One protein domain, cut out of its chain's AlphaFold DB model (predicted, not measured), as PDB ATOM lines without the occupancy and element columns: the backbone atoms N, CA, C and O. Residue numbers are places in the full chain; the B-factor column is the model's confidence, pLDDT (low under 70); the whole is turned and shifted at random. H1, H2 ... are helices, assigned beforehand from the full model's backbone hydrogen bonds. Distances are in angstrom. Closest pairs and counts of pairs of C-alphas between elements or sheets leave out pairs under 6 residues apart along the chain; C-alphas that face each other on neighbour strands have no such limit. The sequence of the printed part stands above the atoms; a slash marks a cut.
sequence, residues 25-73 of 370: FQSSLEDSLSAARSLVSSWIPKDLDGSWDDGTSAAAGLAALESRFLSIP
ATOM      1  N   PHE A  25      10.363  23.136 -14.779       90.25
ATOM      2  CA  PHE A  25       8.945  23.449 -14.965       90.25
ATOM      3  C   PHE A  25       8.077  22.915 -13.820       90.25
ATOM      4  O   PHE A  25       7.233  23.642 -13.294       90.25
ATOM      5  N   GLN A  26       8.315  21.677 -13.382       94.06
ATOM      6  CA  GLN A  26       7.600  21.110 -12.243       94.06
ATOM      7  C   GLN A  26       7.865  21.901 -10.954       94.06
ATOM      8  O   GLN A  26       6.917  22.219 -10.239       94.06
ATOM      9  N   SER A  27       9.117  22.290 -10.687       93.38
ATOM     10  CA  SER A  27       9.435  23.116  -9.514       93.38
ATOM     11  C   SER A  27       8.746  24.487  -9.560       93.38
ATOM     12  O   SER A  27       8.186  24.932  -8.561       93.38
ATOM     13  N   SER A  28       8.678  25.109 -10.743       93.56
ATOM     14  CA  SER A  28       7.961  26.370 -10.963       93.56
ATOM     15  C   SER A  28       6.455  26.228 -10.702       93.56
ATOM     16  O   SER A  28       5.839  27.088 -10.067       93.56
ATOM     17  N   LEU A  29       5.854  25.107 -11.120       95.50
ATOM     18  CA  LEU A  29       4.457  24.803 -10.812       95.50
ATOM     19  C   LEU A  29       4.224  24.633  -9.308       95.50
ATOM     20  O   LEU A  29       3.272  25.211  -8.780       95.50
ATOM     21  N   GLU A  30       5.078  23.882  -8.618       97.06
ATOM     22  CA  GLU A  30       4.971  23.663  -7.171       97.06
ATOM     23  C   GLU A  30       5.131  24.975  -6.382       97.06
ATOM     24  O   GLU A  30       4.336  25.247  -5.475       97.06
ATOM     25  N   ASP A  31       6.064  25.841  -6.789       94.06
ATOM     26  CA  ASP A  31       6.252  27.176  -6.213       94.06
ATOM     27  C   ASP A  31       5.024  28.071  -6.437       94.06
ATOM     28  O   ASP A  31       4.551  28.732  -5.504       94.06
ATOM     29  N   SER A  32       4.451  28.055  -7.646       94.19
ATOM     30  CA  SER A  32       3.232  28.814  -7.958       94.19
ATOM     31  C   SER A  32       2.025  28.331  -7.141       94.19
ATOM     32  O   SER A  32       1.251  29.143  -6.625       94.19
ATOM     33  N   LEU A  33       1.901  27.014  -6.941       94.88
ATOM     34  CA  LEU A  33       0.861  26.405  -6.113       94.88
ATOM     35  C   LEU A  33       1.031  26.772  -4.640       94.88
ATOM     36  O   LEU A  33       0.050  27.087  -3.965       94.88
ATOM     37  N   SER A  34       2.266  26.758  -4.142       93.25
ATOM     38  CA  SER A  34       2.594  27.173  -2.778       93.25
ATOM     39  C   SER A  34       2.252  28.649  -2.548       93.25
ATOM     40  O   SER A  34       1.595  28.990  -1.561       93.25
ATOM     41  N   ALA A  35       2.591  29.523  -3.500       92.12
ATOM     42  CA  ALA A  35       2.243  30.941  -3.451       92.12
ATOM     43  C   ALA A  35       0.720  31.165  -3.452       92.12
ATOM     44  O   ALA A  35       0.211  31.938  -2.636       92.12
ATOM     45  N   ALA A  36      -0.020  30.449  -4.305       91.50
ATOM     46  CA  ALA A  36      -1.479  30.518  -4.346       91.50
ATOM     47  C   ALA A  36      -2.113  30.045  -3.028       91.50
ATOM     48  O   ALA A  36      -2.978  30.729  -2.478       91.50
ATOM     49  N   ARG A  37      -1.643  28.923  -2.467       88.25
ATOM     50  CA  ARG A  37      -2.097  28.425  -1.155       88.25
ATOM     51  C   ARG A  37      -1.801  29.426  -0.041       88.25
ATOM     52  O   ARG A  37      -2.673  29.685   0.786       88.25
ATOM     53  N   SER A  38      -0.620  30.047  -0.051       87.31
ATOM     54  CA  SER A  38      -0.271  31.095   0.912       87.31
ATOM     55  C   SER A  38      -1.185  32.317   0.786       87.31
ATOM     56  O   SER A  38      -1.599  32.864   1.808       87.31
ATOM     57  N   LEU A  39      -1.533  32.741  -0.432       89.62
ATOM     58  CA  LEU A  39      -2.453  33.856  -0.654       89.62
ATOM     59  C   LEU A  39      -3.851  33.533  -0.117       89.62
ATOM     60  O   LEU A  39      -4.411  34.323   0.641       89.62
ATOM     61  N   VAL A  40      -4.376  32.348  -0.433       86.56
ATOM     62  CA  VAL A  40      -5.678  31.888   0.071       86.56
ATOM     63  C   VAL A  40      -5.673  31.820   1.600       86.56
ATOM     64  O   VAL A  40      -6.573  32.367   2.232       86.56
ATOM     65  N   SER A  41      -4.619  31.268   2.209       82.19
ATOM     66  CA  SER A  41      -4.480  31.232   3.674       82.19
ATOM     67  C   SER A  41      -4.412  32.627   4.309       82.19
ATOM     68  O   SER A  41      -4.835  32.809   5.443       82.19
ATOM     69  N   SER A  42      -3.939  33.643   3.578       85.00
ATOM     70  CA  SER A  42      -3.908  35.024   4.075       85.00
ATOM     71  C   SER A  42      -5.289  35.688   4.108       85.00
ATOM     72  O   SER A  42      -5.489  36.648   4.855       85.00
ATOM     73  N   TRP A  43      -6.234  35.192   3.305       83.75
ATOM     74  CA  TRP A  43      -7.617  35.669   3.268       83.75
ATOM     75  C   TRP A  43      -8.511  34.946   4.270       83.75
ATOM     76  O   TRP A  43      -9.544  35.487   4.668       83.75
ATOM     77  N   ILE A  44      -8.118  33.744   4.691       79.12
ATOM     78  CA  ILE A  44      -8.820  32.987   5.718       79.12
ATOM     79  C   ILE A  44      -8.450  33.582   7.087       79.12
ATOM     80  O   ILE A  44      -7.270  33.725   7.414       79.12
ATOM     81  N   PRO A  45      -9.434  33.988   7.908       74.75
ATOM     82  CA  PRO A  45      -9.151  34.426   9.266       74.75
ATOM     83  C   PRO A  45      -8.478  33.300  10.058       74.75
ATOM     84  O   PRO A  45      -9.013  32.200  10.132       74.75
ATOM     85  N   LYS A  46      -7.354  33.606  10.713       74.31
ATOM     86  CA  LYS A  46      -6.514  32.648  11.467       74.31
ATOM     87  C   LYS A  46      -7.255  31.854  12.554       74.31
ATOM     88  O   LYS A  46      -6.769  30.838  13.030       74.31
ATOM     89  N   ASP A  47      -8.442  32.312  12.947       66.25
ATOM     90  CA  ASP A  47      -9.306  31.640  13.922       66.25
ATOM     91  C   ASP A  47     -10.097  30.458  13.322       66.25
ATOM     92  O   ASP A  47     -10.861  29.813  14.042       66.25
ATOM     93  N   LEU A  48      -9.989  30.212  12.010       63.16
ATOM     94  CA  LEU A  48     -10.696  29.152  11.272       63.16
ATOM     95  C   LEU A  48      -9.782  27.997  10.837       63.16
ATOM     96  O   LEU A  48     -10.287  26.983  10.354       63.16
ATOM     97  N   ASP A  49      -8.468  28.121  11.046       59.31
ATOM     98  CA  ASP A  49      -7.452  27.192  10.525       59.31
ATOM     99  C   ASP A  49      -7.584  25.760  11.080       59.31
ATOM    100  O   ASP A  49      -7.066  24.820  10.492       59.31
ATOM    101  N   GLY A  50      -8.315  25.555  12.181       59.81
ATOM    102  CA  GLY A  50      -8.521  24.223  12.760       59.81
ATOM    103  C   GLY A  50      -9.691  23.421  12.182       59.81
ATOM    104  O   GLY A  50      -9.739  22.217  12.396       59.81
ATOM    105  N   SER A  51     -10.656  24.048  11.495       55.53
ATOM    106  CA  SER A  51     -11.915  23.372  11.117       55.53
ATOM    107  C   SER A  51     -12.104  23.165   9.615       55.53
ATOM    108  O   SER A  51     -13.096  22.562   9.214       55.53
ATOM    109  N   TRP A  52     -11.213  23.701   8.779       59.47
ATOM    110  CA  TRP A  52     -11.328  23.613   7.318       59.47
ATOM    111  C   TRP A  52     -10.558  22.434   6.712       59.47
ATOM    112  O   TRP A  52     -10.999  21.910   5.693       59.47
ATOM    113  N   ASP A  53      -9.466  21.989   7.342       58.28
ATOM    114  CA  ASP A  53      -8.695  20.825   6.873       58.28
ATOM    115  C   ASP A  53      -9.388  19.482   7.173       58.28
ATOM    116  O   ASP A  53      -9.183  18.503   6.453       58.28
ATOM    117  N   ASP A  54     -10.283  19.434   8.166       55.66
ATOM    118  CA  ASP A  54     -11.161  18.283   8.380       55.66
ATOM    119  C   ASP A  54     -12.314  18.334   7.369       55.66
ATOM    120  O   ASP A  54     -13.338  18.989   7.576       55.66
ATOM    121  N   GLY A  55     -12.155  17.630   6.245       53.38
ATOM    122  CA  GLY A  55     -13.107  17.592   5.123       53.38
ATOM    123  C   GLY A  55     -14.547  17.157   5.462       53.38
ATOM    124  O   GLY A  55     -15.427  17.241   4.607       53.38
ATOM    125  N   THR A  56     -14.831  16.735   6.697       51.81
ATOM    126  CA  THR A  56     -16.183  16.452   7.218       51.81
ATOM    127  C   THR A  56     -16.865  17.667   7.860       51.81
ATOM    128  O   THR A  56     -18.060  17.628   8.152       51.81
ATOM    129  N   SER A  57     -16.130  18.762   8.059       54.69
ATOM    130  CA  SER A  57     -16.550  19.949   8.809       54.69
ATOM    131  C   SER A  57     -16.851  21.161   7.914       54.69
ATOM    132  O   SER A  57     -17.311  22.185   8.408       54.69
ATOM    133  N   ALA A  58     -16.728  21.059   6.584       58.25
ATOM    134  CA  ALA A  58     -17.021  22.170   5.663       58.25
ATOM    135  C   ALA A  58     -18.407  22.816   5.900       58.25
ATOM    136  O   ALA A  58     -18.542  24.039   5.864       58.25
ATOM    137  N   ALA A  59     -19.423  22.015   6.241       60.81
ATOM    138  CA  ALA A  59     -20.749  22.510   6.620       60.81
ATOM    139  C   ALA A  59     -20.757  23.255   7.974       60.81
ATOM    140  O   ALA A  59     -21.431  24.275   8.118       60.81
ATOM    141  N   ALA A  60     -19.979  22.788   8.954       61.47
ATOM    142  CA  ALA A  60     -19.811  23.446  10.250       61.47
ATOM    143  C   ALA A  60     -18.986  24.742  10.132       61.47
ATOM    144  O   ALA A  60     -19.314  25.742  10.771       61.47
ATOM    145  N   GLY A  61     -17.971  24.759   9.265       61.59
ATOM    146  CA  GLY A  61     -17.197  25.950   8.919       61.59
ATOM    147  C   GLY A  61     -18.050  27.024   8.242       61.59
ATOM    148  O   GLY A  61     -17.934  28.203   8.581       61.59
ATOM    149  N   LEU A  62     -18.964  26.624   7.350       63.50
ATOM    150  CA  LEU A  62     -19.900  27.538   6.693       63.50
ATOM    151  C   LEU A  62     -20.912  28.128   7.689       63.50
ATOM    152  O   LEU A  62     -21.100  29.342   7.719       63.50
ATOM    153  N   ALA A  63     -21.465  27.305   8.586       65.75
ATOM    154  CA  ALA A  63     -22.344  27.771   9.663       65.75
ATOM    155  C   ALA A  63     -21.625  28.721  10.648       65.75
ATOM    156  O   ALA A  63     -22.192  29.724  11.095       65.75
ATOM    157  N   ALA A  64     -20.353  28.451  10.962       63.62
ATOM    158  CA  ALA A  64     -19.535  29.326  11.799       63.62
ATOM    159  C   ALA A  64     -19.259  30.678  11.119       63.62
ATOM    160  O   ALA A  64     -19.330  31.717  11.782       63.62
ATOM    161  N   LEU A  65     -19.011  30.693   9.807       61.38
ATOM    162  CA  LEU A  65     -18.864  31.924   9.027       61.38
ATOM    163  C   LEU A  65     -20.177  32.713   8.970       61.38
ATOM    164  O   LEU A  65     -20.170  33.902   9.292       61.38
ATOM    165  N   GLU A  66     -21.301  32.068   8.655       65.06
ATOM    166  CA  GLU A  66     -22.624  32.708   8.638       65.06
ATOM    167  C   GLU A  66     -22.947  33.377   9.978       65.06
ATOM    168  O   GLU A  66     -23.351  34.540  10.006       65.06
ATOM    169  N   SER A  67     -22.680  32.702  11.101       64.25
ATOM    170  CA  SER A  67     -22.925  33.268  12.434       64.25
ATOM    171  C   SER A  67     -22.113  34.541  12.714       64.25
ATOM    172  O   SER A  67     -22.616  35.472  13.349       64.25
ATOM    173  N   ARG A  68     -20.880  34.632  12.194       60.69
ATOM    174  CA  ARG A  68     -20.029  35.819  12.356       60.69
ATOM    175  C   ARG A  68     -20.434  36.932  11.396       60.69
ATOM    176  O   ARG A  68     -20.533  38.073  11.843       60.69
ATOM    177  N   PHE A  69     -20.743  36.625  10.134       57.97
ATOM    178  CA  PHE A  69     -21.199  37.621   9.154       57.97
ATOM    179  C   PHE A  69     -22.565  38.225   9.502       57.97
ATOM    180  O   PHE A  69     -22.776  39.410   9.257       57.97
ATOM    181  N   LEU A  70     -23.456  37.469  10.152       58.03
ATOM    182  CA  LEU A  70     -24.731  37.982  10.674       58.03
ATOM    183  C   LEU A  70     -24.557  38.945  11.865       58.03
ATOM    184  O   LEU A  70     -25.455  39.736  12.149       58.03
ATOM    185  N   SER A  71     -23.418  38.885  12.565       52.94
ATOM    186  CA  SER A  71     -23.117  39.740  13.724       52.94
ATOM    187  C   SER A  71     -22.371  41.030  13.368       52.94
ATOM    188  O   SER A  71     -22.273  41.933  14.204       52.94
ATOM    189  N   ILE A  72     -21.852  41.145  12.140       57.72
ATOM    190  CA  ILE A  72     -21.252  42.389  11.663       57.72
ATOM    191  C   ILE A  72     -22.410  43.383  11.507       57.72
ATOM    192  O   ILE A  72     -23.302  43.136  10.696       57.72
ATOM    193  N   PRO A  73     -22.450  44.490  12.276       54.81
ATOM    194  CA  PRO A  73     -23.528  45.461  12.157       54.81
ATOM    195  C   PRO A  73     -23.584  45.903  10.704       54.81
ATOM    196  O   PRO A  73     -22.558  46.355  10.203       54.81
TER     197      PRO A  73
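AT A GLANCE: This is residues 25 to 73 of the 370 residues of an uncharacterized protein of Leucosporidium creatinivorum (UniProt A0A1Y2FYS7). A long straight helix, H1, sticks out with its residues 25 to 40 standing free, and a looping link of 14 residues leads from it to a shorter helix, H2, that stands apart from it. The printed part has 49 residues with two named helices, H1 then H2, and no named strand; its class is all helix. It is only just loose, close to extended, with a radius of gyration of the C-alphas of 14.4 A, and flat, spanning 46 by 27 by 12 A.

IN THESE COORDINATES: H1, residues 25 to 43, begins with C-alpha 25 at (8.945, 23.449, -14.965) and measures 27.5 A from first to last C-alpha. H2, residues 58 to 69, measures 16.4 A and ends with C-alpha 69 at (-21.199, 37.621, 9.154).

HOW THE PARTS SIT: H1 and H2 are apart, with no C-alpha of the one within 8 A of the other. In H1 and H2 every O i to N i+4 pair is within hydrogen-bond range.

THE WHOLE: The C-alphas of Phe 25 and Pro 73, the two farthest apart, are 47.7 A apart. The printed part has no cut. The link from H1 to H2, residues 44 to 57, is long. Residues 53 to 58 and 66 to 73 also stand free. The mean pLDDT of the printed part is 72.7, and residues 47 to 73 are under 70.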